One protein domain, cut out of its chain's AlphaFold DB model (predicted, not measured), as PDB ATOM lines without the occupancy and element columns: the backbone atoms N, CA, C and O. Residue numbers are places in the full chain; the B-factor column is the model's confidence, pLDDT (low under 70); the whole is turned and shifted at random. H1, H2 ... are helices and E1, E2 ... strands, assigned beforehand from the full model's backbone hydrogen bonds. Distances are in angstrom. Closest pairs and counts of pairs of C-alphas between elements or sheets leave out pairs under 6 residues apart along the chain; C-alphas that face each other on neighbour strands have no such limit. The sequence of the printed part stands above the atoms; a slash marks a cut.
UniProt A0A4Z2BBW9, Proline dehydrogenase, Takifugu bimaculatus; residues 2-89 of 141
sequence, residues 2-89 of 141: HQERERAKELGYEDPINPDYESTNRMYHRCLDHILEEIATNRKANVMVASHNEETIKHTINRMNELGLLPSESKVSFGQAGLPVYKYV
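AT A GLANCE: This is residues 2 to 89 of the 141 residues of the protein "Proline dehydrogenase" of Takifugu bimaculatus (UniProt A0A4Z2BBW9). A long helix, H2, has its later part side by side with a shorter helix, H3, the two over one face of a very small sheet of two parallel strands, E1 and E2; these parts make a body at one end of the model. At the other end H1 is a separate short helix, joined to the first residue of H2 by a loop and away from that body. The printed part has 88 residues, with three named helices and two named strands in the order H1, H2, E1, H3, E2, and its class is mostly helix. It is loose, with a radius of gyration of the C-alphas of 15.8 A, and elongated, spanning 48 by 29 by 22 A.

HOW THE PARTS SIT: Begin with H1, residues 2 to 11, which touches no helix and is apart from H2, residues 21 to 42. Go on to E1, residues 47 to 49: its closest C-alpha to H2 is that of Val 47, 7.4 A from that of Ile 35. Next comes H3, residues 54 to 66, which touches H2, there with residues 29 to 36 alone; the closest C-alphas are those of Leu 36 and Met 64, 7.2 A apart. H2 and H3 run the same way at a shallow tilt of 25 degrees. E2, residues 76 to 78, is the parallel neighbour of E1, at 27 degrees between their directions; look for N 49 and O 77 at 2.8 A and N 77 and O 47 at 2.9 A, within hydrogen-bond range. E1, H3 and E2 form a strand-helix-strand unit, two parallel neighbour strands with a helix between them along the chain, and its crossover is right-handed. H3 and E2 are near each other, with 5 pairs of C-alphas within 10 A. H2 and E2 are only just apart, the closest C-alphas at 8.3 A. In H1, H2 and H3 every O i to N i+4 pair is within hydrogen-bond range.

IN THESE COORDINATES: Find C-alpha 2 at (-31.406, 3.887, -86.691); from there H1 runs 14.3 A to C-alpha 11. H2 begins at C-alpha 21, (-32.852, -2.927, -77.595), and runs 31.1 A to C-alpha 42. E1 spans 6.3 A, H3 18.4 A and E2 6.9 A, the last ending at C-alpha 78, (-39.201, -21.200, -85.191).

THE WHOLE: The two C-alphas farthest apart, those of Gly 12 and Ser 72, are 48.7 A apart. The printed part has no cut, and no link is long; those from H2 to E1 and from E1 to H3 are tight. The mean pLDDT of the printed part is 87.3, and look to residues 79 to 88, after E2, for values under 70.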
ATOM      1  N   HIS A   2     -31.989   2.594 -86.289       80.62
ATOM      2  CA  HIS A   2     -31.406   3.887 -86.691       80.62
ATOM      3  C   HIS A   2     -32.165   4.590 -87.830       80.62
ATOM      4  O   HIS A   2     -32.508   5.753 -87.696       80.62
ATOM      5  N   GLN A   3     -32.490   3.883 -88.919       84.88
ATOM      6  CA  GLN A   3     -33.171   4.484 -90.076       84.88
ATOM      7  C   GLN A   3     -34.522   5.133 -89.727       84.88
ATOM      8  O   GLN A   3     -34.785   6.246 -90.162       84.88
ATOM      9  N   GLU A   4     -35.365   4.456 -88.941       88.56
ATOM     10  CA  GLU A   4     -36.687   4.987 -88.572       88.56
ATOM     11  C   GLU A   4     -36.564   6.186 -87.624       88.56
ATOM     12  O   GLU A   4     -37.272   7.173 -87.786       88.56
ATOM     13  N   ARG A   5     -35.599   6.143 -86.697       91.25
ATOM     14  CA  ARG A   5     -35.331   7.258 -85.783       91.25
ATOM     15  C   ARG A   5     -34.783   8.488 -86.510       91.25
ATOM     16  O   ARG A   5     -35.170   9.605 -86.184       91.25
ATOM     17  N   GLU A   6     -33.902   8.303 -87.493       91.62
ATOM     18  CA  GLU A   6     -33.425   9.408 -88.337       91.62
ATOM     19  C   GLU A   6     -34.566   9.992 -89.174       91.62
ATOM     20  O   GLU A   6     -34.747  11.204 -89.192       91.62
ATOM     21  N   ARG A   7     -35.415   9.140 -89.760       92.94
ATOM     22  CA  ARG A   7     -36.608   9.579 -90.491       92.94
ATOM     23  C   ARG A   7     -37.563  10.402 -89.616       92.94
ATOM     24  O   ARG A   7     -38.063  11.427 -90.074       92.94
ATOM     25  N   ALA A   8     -37.807   9.978 -88.374       94.31
ATOM     26  CA  ALA A   8     -38.645  10.707 -87.420       94.31
ATOM     27  C   ALA A   8     -38.093  12.109 -87.121       94.31
ATOM     28  O   ALA A   8     -38.841  13.087 -87.148       94.31
ATOM     29  N   LYS A   9     -36.770  12.228 -86.941       93.88
ATOM     30  CA  LYS A   9     -36.093  13.525 -86.776       93.88
ATOM     31  C   LYS A   9     -36.190  14.399 -88.025       93.88
ATOM     32  O   LYS A   9     -36.479  15.583 -87.897       93.88
ATOM     33  N   GLU A  10     -35.950  13.836 -89.210       95.69
ATOM     34  CA  GLU A  10     -35.996  14.567 -90.487       95.69
ATOM     35  C   GLU A  10     -37.391  15.128 -90.784       95.69
ATOM     36  O   GLU A  10     -37.524  16.253 -91.265       95.69
ATOM     37  N   LEU A  11     -38.435  14.352 -90.488       95.19
ATOM     38  CA  LEU A  11     -39.829  14.715 -90.755       95.19
ATOM     39  C   LEU A  11     -40.529  15.386 -89.558       95.19
ATOM     40  O   LEU A  11     -41.680  15.798 -89.684       95.19
ATOM     41  N   GLY A  12     -39.851  15.509 -88.412       95.94
ATOM     42  CA  GLY A  12     -40.342  16.219 -87.229       95.94
ATOM     43  C   GLY A  12     -41.504  15.545 -86.492       95.94
ATOM     44  O   GLY A  12     -42.284  16.246 -85.849       95.94
ATOM     45  N   TYR A  13     -41.644  14.216 -86.584       95.94
ATOM     46  CA  TYR A  13     -42.653  13.456 -85.835       95.94
ATOM     47  C   TYR A  13     -42.035  12.668 -84.675       95.94
ATOM     48  O   TYR A  13     -40.823  12.469 -84.605       95.94
ATOM     49  N   GLU A  14     -42.883  12.249 -83.733       95.12
ATOM     50  CA  GLU A  14     -42.462  11.453 -82.580       95.12
ATOM     51  C   GLU A  14     -41.875  10.107 -83.022       95.12
ATOM     52  O   GLU A  14     -42.432   9.435 -83.889       95.12
ATOM     53  N   ASP A  15     -40.754   9.706 -82.419       93.25
ATOM     54  CA  ASP A  15     -40.102   8.433 -82.725       93.25
ATOM     55  C   ASP A  15     -41.033   7.246 -82.394       93.25
ATOM     56  O   ASP A  15     -41.337   7.029 -81.219       93.25
ATOM     57  N   PRO A  16     -41.484   6.450 -83.385       93.81
ATOM     58  CA  PRO A  16     -42.500   5.426 -83.162       93.81
ATOM     59  C   PRO A  16     -41.918   4.104 -82.643       93.81
ATOM     60  O   PRO A  16     -42.663   3.147 -82.419       93.81
ATOM     61  N   ILE A  17     -40.591   3.994 -82.521       93.94
ATOM     62  CA  ILE A  17     -39.923   2.761 -82.097       93.94
ATOM     63  C   ILE A  17     -39.483   2.833 -80.637       93.94
ATOM     64  O   ILE A  17     -39.267   3.898 -80.068       93.94
ATOM     65  N   ASN A  18     -39.279   1.663 -80.034       93.88
ATOM     66  CA  ASN A  18     -38.752   1.574 -78.678       93.88
ATOM     67  C   ASN A  18     -37.409   2.314 -78.520       93.88
ATOM     68  O   ASN A  18     -36.586   2.318 -79.445       93.88
ATOM     69  N   PRO A  19     -37.142   2.881 -77.328       91.25
ATOM     70  CA  PRO A  19     -35.965   3.710 -77.086       91.25
ATOM     71  C   PRO A  19     -34.654   2.938 -77.256       91.25
ATOM     72  O   PRO A  19     -33.691   3.500 -77.786       91.25
ATOM     73  N   ASP A  20     -34.646   1.658 -76.880       89.31
ATOM     74  CA  ASP A  20     -33.476   0.786 -76.873       89.31
ATOM     75  C   ASP A  20     -33.826  -0.690 -77.182       89.31
ATOM     76  O   ASP A  20     -34.989  -1.095 -77.335       89.31
ATOM     77  N   TYR A  21     -32.773  -1.499 -77.299       85.62
ATOM     78  CA  TYR A  21     -32.852  -2.927 -77.595       85.62
ATOM     79  C   TYR A  21     -33.567  -3.730 -76.496       85.62
ATOM     80  O   TYR A  21     -34.394  -4.587 -76.806       85.62
ATOM     81  N   GLU A  22     -33.310  -3.438 -75.221       89.94
ATOM     82  CA  GLU A  22     -33.918  -4.155 -74.095       89.94
ATOM     83  C   GLU A  22     -35.417  -3.870 -73.997       89.94
ATOM     84  O   GLU A  22     -36.215  -4.781 -73.778       89.94
ATOM     85  N   SER A  23     -35.819  -2.620 -74.227       92.94
ATOM     86  CA  SER A  23     -37.216  -2.201 -74.330       92.94
ATOM     87  C   SER A  23     -37.945  -2.958 -75.444       92.94
ATOM     88  O   SER A  23     -39.071  -3.419 -75.249       92.94
ATOM     89  N   THR A  24     -37.272  -3.181 -76.576       92.31
ATOM     90  CA  THR A  24     -37.798  -4.015 -77.668       92.31
ATOM     91  C   THR A  24     -37.934  -5.474 -77.265       92.31
ATOM     92  O   THR A  24     -38.985  -6.058 -77.514       92.31
ATOM     93  N   ASN A  25     -36.929  -6.050 -76.601       92.12
ATOM     94  CA  ASN A  25     -36.997  -7.430 -76.122       92.12
ATOM     95  C   ASN A  25     -38.140  -7.629 -75.119       92.12
ATOM     96  O   ASN A  25     -38.933  -8.551 -75.289       92.12
ATOM     97  N   ARG A  26     -38.296  -6.730 -74.135       94.50
ATOM     98  CA  ARG A  26     -39.398  -6.798 -73.158       94.50
ATOM     99  C   ARG A  26     -40.764  -6.742 -73.834       94.50
ATOM    100  O   ARG A  26     -41.655  -7.516 -73.491       94.50
ATOM    101  N   MET A  27     -40.942  -5.829 -74.790       96.00
ATOM    102  CA  MET A  27     -42.194  -5.726 -75.540       96.00
ATOM    103  C   MET A  27     -42.443  -6.980 -76.387       96.00
ATOM    104  O   MET A  27     -43.554  -7.504 -76.383       96.00
ATOM    105  N   TYR A  28     -41.407  -7.490 -77.056       95.44
ATOM    106  CA  TYR A  28     -41.478  -8.712 -77.854       95.44
ATOM    107  C   TYR A  28     -41.909  -9.914 -77.006       95.44
ATOM    108  O   TYR A  28     -42.838 -10.622 -77.391       95.44
ATOM    109  N   HIS A  29     -41.285 -10.126 -75.839       95.81
ATOM    110  CA  HIS A  29     -41.646 -11.214 -74.923       95.81
ATOM    111  C   HIS A  29     -43.085 -11.091 -74.429       95.81
ATOM    112  O   HIS A  29     -43.820 -12.066 -74.500       95.81
ATOM    113  N   ARG A  30     -43.535  -9.887 -74.049       97.06
ATOM    114  CA  ARG A  30     -44.935  -9.660 -73.650       97.06
ATOM    115  C   ARG A  30     -45.935 -10.021 -74.749       97.06
ATOM    116  O   ARG A  30     -46.950 -10.651 -74.470       97.06
ATOM    117  N   CYS A  31     -45.674  -9.602 -75.987       96.12
ATOM    118  CA  CYS A  31     -46.536  -9.941 -77.120       96.12
ATOM    119  C   CYS A  31     -46.533 -11.447 -77.393       96.12
ATOM    120  O   CYS A  31     -47.584 -12.026 -77.658       96.12
ATOM    121  N   LEU A  32     -45.361 -12.077 -77.318       95.25
ATOM    122  CA  LEU A  32     -45.217 -13.513 -77.502       95.25
ATOM    123  C   LEU A  32     -45.987 -14.298 -76.435       95.25
ATOM    124  O   LEU A  32     -46.731 -15.204 -76.794       95.25
ATOM    125  N   ASP A  33     -45.855 -13.930 -75.160       95.94
ATOM    126  CA  ASP A  33     -46.556 -14.583 -74.051       95.94
ATOM    127  C   ASP A  33     -48.068 -14.523 -74.243       95.94
ATOM    128  O   ASP A  33     -48.737 -15.551 -74.156       95.94
ATOM    129  N   HIS A  34     -48.590 -13.352 -74.611       95.69
ATOM    130  CA  HIS A  34     -50.011 -13.184 -74.890       95.69
ATOM    131  C   HIS A  34     -50.488 -14.097 -76.030       95.69
ATOM    132  O   HIS A  34     -51.526 -14.746 -75.921       95.69
ATOM    133  N   ILE A  35     -49.716 -14.203 -77.117       95.06
ATOM    134  CA  ILE A  35     -50.064 -15.089 -78.235       95.06
ATOM    135  C   ILE A  35     -50.011 -16.561 -77.805       95.06
ATOM    136  O   ILE A  35     -50.886 -17.333 -78.185       95.06
ATOM    137  N   LEU A  36     -49.007 -16.968 -77.024       94.75
ATOM    138  CA  LEU A  36     -48.894 -18.345 -76.535       94.75
ATOM    139  C   LEU A  36     -50.058 -18.714 -75.605       94.75
ATOM    140  O   LEU A  36     -50.608 -19.808 -75.732       94.75
ATOM    141  N   GLU A  37     -50.477 -17.801 -74.729       94.88
ATOM    142  CA  GLU A  37     -51.657 -17.965 -73.873       94.88
ATOM    143  C   GLU A  37     -52.936 -18.116 -74.707       94.88
ATOM    144  O   GLU A  37     -53.700 -19.057 -74.505       94.88
ATOM    145  N   GLU A  38     -53.129 -17.273 -75.723       94.06
ATOM    146  CA  GLU A  38     -54.262 -17.381 -76.648       94.06
ATOM    147  C   GLU A  38     -54.262 -18.699 -77.440       94.06
ATOM    148  O   GLU A  38     -55.316 -19.296 -77.687       94.06
ATOM    149  N   ILE A  39     -53.086 -19.203 -77.823       94.12
ATOM    150  CA  ILE A  39     -52.953 -20.525 -78.444       94.12
ATOM    151  C   ILE A  39     -53.353 -21.615 -77.450       94.12
ATOM    152  O   ILE A  39     -54.098 -22.517 -77.832       94.12
ATOM    153  N   ALA A  40     -52.893 -21.541 -76.202       92.44
ATOM    154  CA  ALA A  40     -53.186 -22.535 -75.175       92.44
ATOM    155  C   ALA A  40     -54.679 -22.568 -74.809       92.44
ATOM    156  O   ALA A  40     -55.268 -23.646 -74.733       92.44
ATOM    157  N   THR A  41     -55.309 -21.401 -74.647       92.62
ATOM    158  CA  THR A  41     -56.717 -21.283 -74.247       92.62
ATOM    159  C   THR A  41     -57.677 -21.482 -75.417       92.62
ATOM    160  O   THR A  41     -58.603 -22.286 -75.329       92.62
ATOM    161  N   ASN A  42     -57.475 -20.760 -76.521       91.50
ATOM    162  CA  ASN A  42     -58.471 -20.639 -77.586       91.50
ATOM    163  C   ASN A  42     -58.112 -21.417 -78.855       91.50
ATOM    164  O   ASN A  42     -58.983 -21.633 -79.697       91.50
ATOM    165  N   ARG A  43     -56.849 -21.831 -79.033       86.69
ATOM    166  CA  ARG A  43     -56.351 -22.594 -80.202       86.69
ATOM    167  C   ARG A  43     -56.546 -21.899 -81.567       86.69
ATOM    168  O   ARG A  43     -56.290 -22.517 -82.605       86.69
ATOM    169  N   LYS A  44     -56.943 -20.618 -81.583       84.56
ATOM    170  CA  LYS A  44     -57.325 -19.830 -82.778       84.56
ATOM    171  C   LYS A  44     -56.158 -19.217 -83.550       84.56
ATOM    172  O   LYS A  44     -56.369 -18.716 -84.650       84.56
ATOM    173  N   ALA A  45     -54.948 -19.252 -83.003       87.62
ATOM    174  CA  ALA A  45     -53.763 -18.688 -83.632       87.62
ATOM    175  C   ALA A  45     -52.693 -19.756 -83.868       87.62
ATOM    176  O   ALA A  45     -52.683 -20.803 -83.218       87.62
ATOM    177  N   ASN A  46     -51.793 -19.456 -84.799       88.94
ATOM    178  CA  ASN A  46     -50.493 -20.096 -84.944       88.94
ATOM    179  C   ASN A  46     -49.456 -18.967 -84.962       88.94
ATOM    180  O   ASN A  46     -49.737 -17.892 -85.495       88.94
ATOM    181  N   VAL A  47     -48.267 -19.197 -84.414       91.06
ATOM    182  CA  VAL A  47     -47.219 -18.178 -84.327       91.06
ATOM    183  C   VAL A  47     -45.897 -18.696 -84.874       91.06
ATOM    184  O   VAL A  47     -45.504 -19.839 -84.638       91.06
ATOM    185  N   MET A  48     -45.199 -17.833 -85.607       89.81
ATOM    186  CA  MET A  48     -43.822 -18.060 -86.025       89.81
ATOM    187  C   MET A  48     -42.900 -17.130 -85.242       89.81
ATOM    188  O   MET A  48     -42.964 -15.910 -85.386       89.81
ATOM    189  N   VAL A  49     -42.023 -17.710 -84.431       90.56
ATOM    190  CA  VAL A  49     -41.022 -16.989 -83.647       90.56
ATOM    191  C   VAL A  49     -39.788 -16.763 -84.517       90.56
ATOM    192  O   VAL A  49     -38.886 -17.600 -84.609       90.56
ATOM    193  N   ALA A  50     -39.771 -15.619 -85.197       87.38
ATOM    194  CA  ALA A  50     -38.700 -15.198 -86.097       87.38
ATOM    195  C   ALA A  50     -37.599 -14.442 -85.332       87.38
ATOM    196  O   ALA A  50     -37.436 -13.233 -85.485       87.38
ATOM    197  N   SER A  51     -36.859 -15.159 -84.484       85.56
ATOM    198  CA  SER A  51     -35.749 -14.595 -83.712       85.56
ATOM    199  C   SER A  51     -34.513 -15.486 -83.783       85.56
ATOM    200  O   SER A  51     -34.622 -16.711 -83.736       85.56
ATOM    201  N   HIS A  52     -33.346 -14.849 -83.863       81.31
ATOM    202  CA  HIS A  52     -32.030 -15.478 -83.710       81.31
ATOM    203  C   HIS A  52     -31.455 -15.283 -82.296       81.31
ATOM    204  O   HIS A  52     -30.344 -15.723 -82.015       81.31
ATOM    205  N   ASN A  53     -32.184 -14.605 -81.400       85.06
ATOM    206  CA  ASN A  53     -31.754 -14.407 -80.021       85.06
ATOM    207  C   ASN A  53     -32.003 -15.687 -79.207       85.06
ATOM    208  O   ASN A  53     -33.149 -16.100 -79.011       85.06
ATOM    209  N   GLU A  54     -30.920 -16.280 -78.705       85.12
ATOM    210  CA  GLU A  54     -30.933 -17.474 -77.858       85.12
ATOM    211  C   GLU A  54     -31.863 -17.322 -76.642       85.12
ATOM    212  O   GLU A  54     -32.613 -18.244 -76.322       85.12
ATOM    213  N   GLU A  55     -31.876 -16.154 -75.996       88.69
ATOM    214  CA  GLU A  55     -32.730 -15.884 -74.835       88.69
ATOM    215  C   GLU A  55     -34.212 -15.893 -75.211       88.69
ATOM    216  O   GLU A  55     -35.032 -16.471 -74.503       88.69
ATOM    217  N   THR A  56     -34.567 -15.318 -76.365       91.50
ATOM    218  CA  THR A  56     -35.941 -15.363 -76.884       91.50
ATOM    219  C   THR A  56     -36.372 -16.791 -77.198       91.50
ATOM    220  O   THR A  56     -37.499 -17.172 -76.880       91.50
ATOM    221  N   ILE A  57     -35.488 -17.598 -77.787       90.19
ATOM    222  CA  ILE A  57     -35.787 -18.999 -78.098       90.19
ATOM    223  C   ILE A  57     -36.002 -19.793 -76.803       90.19
ATOM    224  O   ILE A  57     -37.022 -20.471 -76.676       90.19
ATOM    225  N   LYS A  58     -35.109 -19.656 -75.814       91.00
ATOM    226  CA  LYS A  58     -35.249 -20.307 -74.500       91.00
ATOM    227  C   LYS A  58     -36.533 -19.887 -73.786       91.00
ATOM    228  O   LYS A  58     -37.267 -20.752 -73.318       91.00
ATOM    229  N   HIS A  59     -36.832 -18.586 -73.760       94.00
ATOM    230  CA  HIS A  59     -38.073 -18.048 -73.193       94.00
ATOM    231  C   HIS A  59     -39.305 -18.704 -73.820       94.00
ATOM    232  O   HIS A  59     -40.168 -19.210 -73.110       94.00
ATOM    233  N   THR A  60     -39.345 -18.775 -75.153       93.12
ATOM    234  CA  THR A  60     -40.453 -19.394 -75.896       93.12
ATOM    235  C   THR A  60     -40.646 -20.858 -75.505       93.12
ATOM    236  O   THR A  60     -41.762 -21.271 -75.210       93.12
ATOM    237  N   ILE A  61     -39.565 -21.646 -75.493       91.19
ATOM    238  CA  ILE A  61     -39.620 -23.082 -75.179       91.19
ATOM    239  C   ILE A  61     -40.101 -23.295 -73.742       91.19
ATOM    240  O   ILE A  61     -40.961 -24.141 -73.502       91.19
ATOM    241  N   ASN A  62     -39.599 -22.503 -72.794       93.94
ATOM    242  CA  ASN A  62     -40.026 -22.582 -71.400       93.94
ATOM    243  C   ASN A  62     -41.523 -22.277 -71.261       93.94
ATOM    244  O   ASN A  62     -42.251 -23.064 -70.662       93.94
ATOM    245  N   ARG A  63     -42.008 -21.204 -71.898       95.25
ATOM    246  CA  ARG A  63     -43.433 -20.845 -71.881       95.25
ATOM    247  C   ARG A  63     -44.318 -21.884 -72.554       95.25
ATOM    248  O   ARG A  63     -45.396 -22.180 -72.052       95.25
ATOM    249  N   MET A  64     -43.864 -22.487 -73.653       93.69
ATOM    250  CA  MET A  64     -44.572 -23.608 -74.273       93.69
ATOM    251  C   MET A  64     -44.713 -24.788 -73.305       93.69
ATOM    252  O   MET A  64     -45.807 -25.332 -73.184       93.69
ATOM    253  N   ASN A  65     -43.645 -25.146 -72.584       92.50
ATOM    254  CA  ASN A  65     -43.681 -26.226 -71.596       92.50
ATOM    255  C   ASN A  65     -44.633 -25.912 -70.432       92.50
ATOM    256  O   ASN A  65     -45.417 -26.772 -70.041       92.50
ATOM    257  N   GLU A  66     -44.605 -24.682 -69.913       95.31
ATOM    258  CA  GLU A  66     -45.506 -24.227 -68.844       95.31
ATOM    259  C   GLU A  66     -46.983 -24.272 -69.259       95.31
ATOM    260  O   GLU A  66     -47.844 -24.634 -68.461       95.31
ATOM    261  N   LEU A  67     -47.276 -23.927 -70.516       94.31
ATOM    262  CA  LEU A  67     -48.631 -23.911 -71.072       94.31
ATOM    263  C   LEU A  67     -49.071 -25.269 -71.648       94.31
ATOM    264  O   LEU A  67     -50.185 -25.385 -72.157       94.31
ATOM    265  N   GLY A  68     -48.212 -26.294 -71.596       92.31
ATOM    266  CA  GLY A  68     -48.495 -27.620 -72.152       92.31
ATOM    267  C   GLY A  68     -48.622 -27.648 -73.680       92.31
ATOM    268  O   GLY A  68     -49.288 -28.528 -74.224       92.31
ATOM    269  N   LEU A  69     -48.009 -26.693 -74.386       90.12
ATOM    270  CA  LEU A  69     -48.010 -26.627 -75.846       90.12
ATOM    271  C   LEU A  69     -46.979 -27.596 -76.419       90.12
ATOM    272  O   LEU A  69     -45.769 -27.368 -76.345       90.12
ATOM    273  N   LEU A  70     -47.464 -28.677 -77.027       86.12
ATOM    274  CA  LEU A  70     -46.592 -29.691 -77.606       86.12
ATOM    275  C   LEU A  70     -46.083 -29.253 -78.988       86.12
ATOM    276  O   LEU A  70     -46.873 -28.809 -79.827       86.12
ATOM    277  N   PRO A  71     -44.790 -29.462 -79.300       80.56
ATOM    278  CA  PRO A  71     -44.255 -29.187 -80.633       80.56
ATOM    279  C   PRO A  71     -44.985 -29.912 -81.775       80.56
ATOM    280  O   PRO A  71     -45.039 -29.408 -82.896       80.56
ATOM    281  N   SER A  72     -45.584 -31.073 -81.494       79.38
ATOM    282  CA  SER A  72     -46.365 -31.863 -82.454       79.38
ATOM    283  C   SER A  72     -47.641 -31.164 -82.934       79.38
ATOM    284  O   SER A  72     -48.114 -31.449 -84.033       79.38
ATOM    285  N   GLU A  73     -48.182 -30.213 -82.169       81.38
ATOM    286  CA  GLU A  73     -49.400 -29.478 -82.531       81.38
ATOM    287  C   GLU A  73     -49.172 -28.470 -83.672       81.38
ATOM    288  O   GLU A  73     -50.130 -27.909 -84.200       81.38
ATOM    289  N   SER A  74     -47.912 -28.220 -84.059       81.00
ATOM    290  CA  SER A  74     -47.519 -27.303 -85.146       81.00
ATOM    291  C   SER A  74     -48.074 -25.871 -85.007       81.00
ATOM    292  O   SER A  74     -48.160 -25.125 -85.983       81.00
ATOM    293  N   LYS A  75     -48.448 -25.469 -83.785       85.56
ATOM    294  CA  LYS A  75     -48.972 -24.133 -83.454       85.56
ATOM    295  C   LYS A  75     -47.878 -23.080 -83.305       85.56
ATOM    296  O   LYS A  75     -48.132 -21.904 -83.553       85.56
ATOM    297  N   VAL A  76     -46.676 -23.505 -82.922       87.88
ATOM    298  CA  VAL A  76     -45.503 -22.646 -82.732       87.88
ATOM    299  C   VAL A  76     -44.386 -23.146 -83.642       87.88
ATOM    300  O   VAL A  76     -43.989 -24.305 -83.564       87.88
ATOM    301  N   SER A  77     -43.902 -22.281 -84.529       84.69
ATOM    302  CA  SER A  77     -42.778 -22.562 -85.434       84.69
ATOM    303  C   SER A  77     -41.629 -21.596 -85.167       84.69
ATOM    304  O   SER A  77     -41.857 -20.475 -84.718       84.69
ATOM    305  N   PHE A  78     -40.397 -22.002 -85.466       83.19
ATOM    306  CA  PHE A  78     -39.201 -21.200 -85.191       83.19
ATOM    307  C   PHE A  78     -38.497 -20.805 -86.489       83.19
ATOM    308  O   PHE A  78     -38.519 -21.542 -87.469       83.19
ATOM    309  N   GLY A  79     -37.844 -19.643 -86.506       62.34
ATOM    310  CA  GLY A  79     -37.038 -19.213 -87.655       62.34
ATOM    311  C   GLY A  79     -35.690 -19.939 -87.781       62.34
ATOM    312  O   GLY A  79     -35.162 -20.045 -88.886       62.34
ATOM    313  N   GLN A  80     -35.126 -20.441 -86.668       60.81
ATOM    314  CA  GLN A  80     -33.841 -21.158 -86.641       60.81
ATOM    315  C   GLN A  80     -33.608 -21.937 -85.321       60.81
ATOM    316  O   GLN A  80     -32.696 -21.640 -84.557       60.81
ATOM    317  N   ALA A  81     -34.428 -22.942 -85.029       54.25
ATOM    318  CA  ALA A  81     -34.221 -23.881 -83.917       54.25
ATOM    319  C   ALA A  81     -34.872 -25.213 -84.300       54.25
ATOM    320  O   ALA A  81     -35.878 -25.140 -84.990       54.25
ATOM    321  N   GLY A  82     -34.313 -26.371 -83.915       53.41
ATOM    322  CA  GLY A  82     -34.607 -27.746 -84.398       53.41
ATOM    323  C   GLY A  82     -36.046 -28.292 -84.258       53.41
ATOM    324  O   GLY A  82     -36.254 -29.422 -83.837       53.41
ATOM    325  N   LEU A  83     -37.017 -27.476 -84.632       60.66
ATOM    326  CA  LEU A  83     -38.463 -27.612 -84.736       60.66
ATOM    327  C   LEU A  83     -38.840 -27.233 -86.187       60.66
ATOM    328  O   LEU A  83     -37.932 -26.932 -86.959       60.66
ATOM    329  N   PRO A  84     -40.113 -27.249 -86.629       58.28
ATOM    330  CA  PRO A  84     -40.454 -26.821 -87.988       58.28
ATOM    331  C   PRO A  84     -39.893 -25.421 -88.284       58.28
ATOM    332  O   PRO A  84     -40.331 -24.425 -87.700       58.28
ATOM    333  N   VAL A  85     -38.876 -25.374 -89.156       61.81
ATOM    334  CA  VAL A  85     -38.139 -24.154 -89.491       61.81
ATOM    335  C   VAL A  85     -38.629 -23.596 -90.814       61.81
ATOM    336  O   VAL A  85     -38.549 -24.260 -91.847       61.81
ATOM    337  N   TYR A  86     -39.048 -22.335 -90.796       64.12
ATOM    338  CA  TYR A  86     -39.332 -21.580 -92.011       64.12
ATOM    339  C   TYR A  86     -38.151 -20.679 -92.350       64.12
ATOM    340  O   TYR A  86     -37.863 -19.706 -91.654       64.12
ATOM    341  N   LYS A  87     -37.462 -20.999 -93.450       69.31
ATOM    342  CA  LYS A  87     -36.347 -20.192 -93.945       69.31
ATOM    343  C   LYS A  87     -36.854 -19.126 -94.912       69.31
ATOM    344  O   LYS A  87     -37.272 -19.438 -96.024       69.31
ATOM    345  N   TYR A  88     -36.772 -17.864 -94.503       66.75
ATOM    346  CA  TYR A  88     -37.049 -16.731 -95.382       66.75
ATOM    347  C   TYR A  88     -35.876 -16.516 -96.349       66.75
ATOM    348  O   TYR A  88     -34.762 -16.202 -95.919       66.75
ATOM    349  N   VAL A  89     -36.117 -16.687 -97.652       78.56
ATOM    350  CA  VAL A  89     -35.110 -16.500 -98.707       78.56
ATOM    351  C   VAL A  89     -35.589 -15.410 -99.667       78.56
ATOM    352  O   VAL A  89     -36.640 -15.582-100.284       78.56
TER     353      VAL A  89